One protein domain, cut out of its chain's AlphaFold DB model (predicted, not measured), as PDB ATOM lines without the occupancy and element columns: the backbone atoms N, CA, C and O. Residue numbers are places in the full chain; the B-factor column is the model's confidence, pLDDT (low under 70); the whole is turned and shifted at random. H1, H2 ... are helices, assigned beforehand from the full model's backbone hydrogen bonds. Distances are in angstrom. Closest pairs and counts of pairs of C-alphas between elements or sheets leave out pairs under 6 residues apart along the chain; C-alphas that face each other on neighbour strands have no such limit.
ATOM      1  N   THR A 732      16.226 -46.649-118.619       87.06
ATOM      2  CA  THR A 732      17.127 -46.395-119.760       87.06
ATOM      3  C   THR A 732      17.472 -47.656-120.551       87.06
ATOM      4  O   THR A 732      17.947 -47.557-121.686       87.06
ATOM      5  N   ILE A 733      17.274 -48.845-119.964       83.12
ATOM      6  CA  ILE A 733      17.857 -50.096-120.468       83.12
ATOM      7  C   ILE A 733      16.851 -50.982-121.210       83.12
ATOM      8  O   ILE A 733      17.145 -51.407-122.326       83.12
ATOM      9  N   ASP A 734      15.733 -51.349-120.580       84.44
ATOM     10  CA  ASP A 734      14.736 -52.252-121.166       84.44
ATOM     11  C   ASP A 734      13.671 -51.468-121.933       84.44
ATOM     12  O   ASP A 734      13.723 -51.419-123.159       84.44
ATOM     13  N   PHE A 735      12.757 -50.832-121.208       87.56
ATOM     14  CA  PHE A 735      11.791 -49.891-121.743       87.56
ATOM     15  C   PHE A 735      12.288 -48.498-121.381       87.56
ATOM     16  O   PHE A 735      12.607 -48.266-120.219       87.56
ATOM     17  N   GLN A 736      12.467 -47.621-122.360       88.12
ATOM     18  CA  GLN A 736      12.909 -46.242-122.127       88.12
ATOM     19  C   GLN A 736      11.700 -45.373-121.750       88.12
ATOM     20  O   GLN A 736      10.602 -45.711-122.172       88.12
ATOM     21  N   GLY A 737      11.875 -44.364-120.890       87.50
ATOM     22  CA  GLY A 737      10.778 -43.477-120.450       87.50
ATOM     23  C   GLY A 737       9.722 -44.116-119.532       87.50
ATOM     24  O   GLY A 737       8.689 -43.548-119.230       87.50
ATOM     25  N   CYS A 738       9.978 -45.309-118.979       90.94
ATOM     26  CA  CYS A 738       9.045 -45.950-118.042       90.94
ATOM     27  C   CYS A 738       9.442 -45.738-116.561       90.94
ATOM     28  O   CYS A 738      10.619 -45.520-116.233       90.94
ATOM     29  N   PRO A 739       8.497 -45.856-115.605       89.75
ATOM     30  CA  PRO A 739       8.788 -45.693-114.180       89.75
ATOM     31  C   PRO A 739       9.885 -46.647-113.660       89.75
ATOM     32  O   PRO A 739       9.729 -47.871-113.728       89.75
ATOM     33  N   ASP A 740      10.947 -46.093-113.061       87.44
ATOM     34  CA  ASP A 740      12.025 -46.798-112.341       87.44
ATOM     35  C   ASP A 740      12.185 -46.192-110.935       87.44
ATOM     36  O   ASP A 740      12.808 -45.151-110.734       87.44
ATOM     37  N   ASN A 741      11.606 -46.847-109.928       84.50
ATOM     38  CA  ASN A 741      11.592 -46.309-108.565       84.50
ATOM     39  C   ASN A 741      12.897 -46.548-107.794       84.50
ATOM     40  O   ASN A 741      13.100 -45.930-106.745       84.50
ATOM     41  N   ASN A 742      13.730 -47.496-108.230       79.75
ATOM     42  CA  ASN A 742      14.931 -47.895-107.496       79.75
ATOM     43  C   ASN A 742      16.220 -47.338-108.132       79.75
ATOM     44  O   ASN A 742      17.274 -47.397-107.492       79.75
ATOM     45  N   GLY A 743      16.114 -46.747-109.326       81.81
ATOM     46  CA  GLY A 743      17.196 -46.078-110.038       81.81
ATOM     47  C   GLY A 743      18.267 -47.045-110.534       81.81
ATOM     48  O   GLY A 743      19.440 -46.667-110.610       81.81
ATOM     49  N   ASP A 744      17.904 -48.303-110.794       81.69
ATOM     50  CA  ASP A 744      18.825 -49.319-111.304       81.69
ATOM     51  C   ASP A 744      18.933 -49.336-112.843       81.69
ATOM     52  O   ASP A 744      19.797 -50.031-113.393       81.69
ATOM     53  N   GLY A 745      18.124 -48.513-113.521       83.25
ATOM     54  CA  GLY A 745      18.092 -48.318-114.969       83.25
ATOM     55  C   GLY A 745      17.096 -49.221-115.700       83.25
ATOM     56  O   GLY A 745      16.845 -48.985-116.888       83.25
ATOM     57  N   TYR A 746      16.529 -50.229-115.029       85.38
ATOM     58  CA  TYR A 746      15.459 -51.074-115.557       85.38
ATOM     59  C   TYR A 746      14.089 -50.577-115.091       85.38
ATOM     60  O   TYR A 746      13.918 -50.118-113.967       85.38
ATOM     61  N   SER A 747      13.075 -50.738-115.938       88.31
ATOM     62  CA  SER A 747      11.701 -50.395-115.583       88.31
ATOM     63  C   SER A 747      11.206 -51.220-114.386       88.31
ATOM     64  O   SER A 747      11.540 -52.401-114.218       88.31
ATOM     65  N   ASN A 748      10.299 -50.644-113.593       83.75
ATOM     66  CA  ASN A 748       9.606 -51.345-112.505       83.75
ATOM     67  C   ASN A 748       8.955 -52.662-112.990       83.75
ATOM     68  O   ASN A 748       8.852 -53.635-112.234       83.75
ATOM     69  N   SER A 749       8.539 -52.716-114.263       84.88
ATOM     70  CA  SER A 749       7.926 -53.893-114.891       84.88
ATOM     71  C   SER A 749       8.900 -55.071-115.074       84.88
ATOM     72  O   SER A 749       8.481 -56.235-115.049       84.88
ATOM     73  N   PHE A 750      10.206 -54.796-115.188       85.19
ATOM     74  CA  PHE A 750      11.252 -55.814-115.296       85.19
ATOM     75  C   PHE A 750      11.415 -56.600-113.984       85.19
ATOM     76  O   PHE A 750      11.577 -57.827-113.998       85.19
ATOM     77  N   GLY A 751      11.276 -55.906-112.847       79.06
ATOM     78  CA  GLY A 751      11.228 -56.452-111.490       79.06
ATOM     79  C   GLY A 751      12.592 -56.608-110.797       79.06
ATOM     80  O   GLY A 751      13.564 -57.092-111.380       79.06
ATOM     81  N   GLU A 752      12.634 -56.301-109.494       76.88
ATOM     82  CA  GLU A 752      13.870 -56.107-108.708       76.88
ATOM     83  C   GLU A 752      14.838 -57.302-108.692       76.88
ATOM     84  O   GLU A 752      16.046 -57.135-108.831       76.88
ATOM     85  N   ILE A 753      14.346 -58.537-108.522       74.94
ATOM     86  CA  ILE A 753      15.233 -59.717-108.454       74.94
ATOM     87  C   ILE A 753      15.841 -60.009-109.832       74.94
ATOM     88  O   ILE A 753      17.006 -60.402-109.921       74.94
ATOM     89  N   LYS A 754      15.066 -59.814-110.909       80.75
ATOM     90  CA  LYS A 754      15.552 -60.015-112.280       80.75
ATOM     91  C   LYS A 754      16.558 -58.932-112.650       80.75
ATOM     92  O   LYS A 754      17.613 -59.283-113.178       80.75
ATOM     93  N   ALA A 755      16.275 -57.672-112.319       79.12
ATOM     94  CA  ALA A 755      17.208 -56.564-112.483       79.12
ATOM     95  C   ALA A 755      18.504 -56.833-111.702       79.12
ATOM     96  O   ALA A 755      19.572 -56.926-112.299       79.12
ATOM     97  N   ALA A 756      18.421 -57.153-110.404       71.25
ATOM     98  CA  ALA A 756      19.588 -57.431-109.566       71.25
ATOM     99  C   ALA A 756      20.428 -58.635-110.040       71.25
ATOM    100  O   ALA A 756      21.658 -58.593-109.941       71.25
ATOM    101  N   MET A 757      19.808 -59.705-110.560       73.69
ATOM    102  CA  MET A 757      20.532 -60.837-111.163       73.69
ATOM    103  C   MET A 757      21.170 -60.477-112.511       73.69
ATOM    104  O   MET A 757      22.281 -60.923-112.794       73.69
ATOM    105  N   THR A 758      20.494 -59.674-113.333       79.56
ATOM    106  CA  THR A 758      21.008 -59.238-114.641       79.56
ATOM    107  C   THR A 758      22.175 -58.270-114.459       79.56
ATOM    108  O   THR A 758      23.229 -58.464-115.064       79.56
ATOM    109  N   ILE A 759      22.046 -57.326-113.520       77.62
ATOM    110  CA  ILE A 759      23.110 -56.418-113.081       77.62
ATOM    111  C   ILE A 759      24.275 -57.207-112.473       77.62
ATOM    112  O   ILE A 759      25.422 -56.895-112.759       77.62
ATOM    113  N   MET A 760      24.037 -58.279-111.701       70.75
ATOM    114  CA  MET A 760      25.123 -59.151-111.218       70.75
ATOM    115  C   MET A 760      25.894 -59.813-112.372       70.75
ATOM    116  O   MET A 760      27.107 -60.009-112.271       70.75
ATOM    117  N   GLY A 761      25.197 -60.163-113.457       70.50
ATOM    118  CA  GLY A 761      25.794 -60.747-114.656       70.50
ATOM    119  C   GLY A 761      26.662 -59.766-115.446       70.50
ATOM    120  O   GLY A 761      27.690 -60.177-115.984       70.50
ATOM    121  N   SER A 762      26.280 -58.487-115.502       70.94
ATOM    122  CA  SER A 762      27.025 -57.443-116.219       70.94
ATOM    123  C   SER A 762      28.099 -56.768-115.354       70.94
ATOM    124  O   SER A 762      29.202 -56.514-115.837       70.94
ATOM    125  N   ASN A 763      27.818 -56.523-114.071       71.50
ATOM    126  CA  ASN A 763      28.728 -55.934-113.091       71.50
ATOM    127  C   ASN A 763      28.467 -56.491-111.665       71.50
ATOM    128  O   ASN A 763      27.616 -55.995-110.924       71.50
ATOM    129  N   PRO A 764      29.228 -57.504-111.210       65.81
ATOM    130  CA  PRO A 764      28.947 -58.186-109.946       65.81
ATOM    131  C   PRO A 764      29.146 -57.303-108.704       65.81
ATOM    132  O   PRO A 764      28.619 -57.633-107.646       65.81
ATOM    133  N   LEU A 765      29.881 -56.190-108.792       66.56
ATOM    134  CA  LEU A 765      30.106 -55.292-107.651       66.56
ATOM    135  C   LEU A 765      28.950 -54.312-107.411       66.56
ATOM    136  O   LEU A 765      28.848 -53.779-106.309       66.56
ATOM    137  N   SER A 766      28.088 -54.077-108.404       68.62
ATOM    138  CA  SER A 766      26.975 -53.123-108.298       68.62
ATOM    139  C   SER A 766      25.655 -53.755-107.848       68.62
ATOM    140  O   SER A 766      24.698 -53.032-107.595       68.62
ATOM    141  N   SER A 767      25.584 -55.083-107.710       72.00
ATOM    142  CA  SER A 767      24.377 -55.778-107.248       72.00
ATOM    143  C   SER A 767      24.456 -56.127-105.761       72.00
ATOM    144  O   SER A 767      25.396 -56.785-105.303       72.00
ATOM    145  N   TRP A 768      23.426 -55.754-104.995       69.44
ATOM    146  CA  TRP A 768      23.307 -56.108-103.574       69.44
ATOM    147  C   TRP A 768      23.284 -57.630-103.350       69.44
ATOM    148  O   TRP A 768      23.766 -58.127-102.327       69.44
ATOM    149  N   ALA A 769      22.782 -58.391-104.329       70.38
ATOM    150  CA  ALA A 769      22.670 -59.843-104.251       70.38
ATOM    151  C   ALA A 769      24.043 -60.549-104.168       70.38
ATOM    152  O   ALA A 769      24.142 -61.637-103.595       70.38
ATOM    153  N   THR A 770      25.126 -59.917-104.639       67.94
ATOM    154  CA  THR A 770      26.496 -60.453-104.555       67.94
ATOM    155  C   THR A 770      26.982 -60.557-103.106       67.94
ATOM    156  O   THR A 770      27.602 -61.550-102.716       67.94
ATOM    157  N   TYR A 771      26.654 -59.571-102.267       65.94
ATOM    158  CA  TYR A 771      27.055 -59.550-100.856       65.94
ATOM    159  C   TYR A 771      26.243 -60.532 -99.995       65.94
ATOM    160  O   TYR A 771      26.778 -61.112 -99.046       65.94
ATOM    161  N   ALA A 772      24.984 -60.795-100.357       66.75
ATOM    162  CA  ALA A 772      24.121 -61.742 -99.650       66.75
ATOM    163  C   ALA A 772      24.646 -63.193 -99.714       66.75
ATOM    164  O   ALA A 772      24.616 -63.916 -98.712       66.75
ATOM    165  N   ILE A 773      25.199 -63.613-100.859       69.12
ATOM    166  CA  ILE A 773      25.770 -64.961-101.041       69.12
ATOM    167  C   ILE A 773      27.056 -65.132-100.210       69.12
ATOM    168  O   ILE A 773      27.235 -66.159 -99.552       69.12
ATOM    169  N   ALA A 774      27.929 -64.119-100.172       63.44
ATOM    170  CA  ALA A 774      29.154 -64.150 -99.367       63.44
ATOM    171  C   ALA A 774      28.864 -64.214 -97.851       63.44
ATOM    172  O   ALA A 774      29.539 -64.945 -97.120       63.44
ATOM    173  N   GLY A 775      27.820 -63.515 -97.385       64.81
ATOM    174  CA  GLY A 775      27.372 -63.549 -95.987       64.81
ATOM    175  C   GLY A 775      26.871 -64.926 -95.530       64.81
ATOM    176  O   GLY A 775      27.208 -65.373 -94.432       64.81
TER     177      GLY A 775
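Overview. This is residues 732 to 775 of the 803 residues of an uncharacterized protein of Euryarchaeota archaeon (UniProt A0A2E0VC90). This is a short rod in three parts: a looped head with no named element, residues 732 to 751, at one end, helix H1 in the middle, and helix H2 at the other end. H1 and H2 stand about perpendicular, and the chain folds back after H1, with Ala 769 of H2 beside Ala 756 of H1. The printed part has 44 residues with two named helices, H1 then H2, and no named strand; the class is all helix, though under half of the residues, 19 of 44, are in named elements. It is only just compact, close to loose, with a radius of gyration of the C-alphas of 10.8 A and spans of 35 by 16 by 13 A.

Along the chain. Begin at C-alpha 732, at (17.127, -46.395, -119.760), and follow residues 732 to 751, which hold no named element. At C-alpha 752, at (13.870, -56.107, -108.708), H1 begins; it takes residues 752 to 762 and measures 15.2 A from first to last C-alpha. H2 takes residues 768 to 775, 11.4 A long, and ends at C-alpha 775, at (27.372, -63.549, -95.987).

Arrangement. Look at Ala 756 and Ala 769, the closest C-alphas of H1 and H2, 6.6 A apart. The two helices touch there, with 5 pairs of C-alphas within 8 A. Their lines are about perpendicular, at 81 degrees, and their centres are 12.5 A apart. In H1 every O i to N i+4 pair is within hydrogen-bond range; in H2 1 of 4 is, beside 4 of 5 O i to N i+3 pairs.

Size, cuts and confidence. The C-alphas of Gly 737 and Gly 775 are the two farthest apart, at 35.7 A. The printed part has no cut, and the link from H1 to H2 is tight. The mean pLDDT of the printed part is 77.5; residues 764 to 766, 768 and 770 to 775 of this model are under 70.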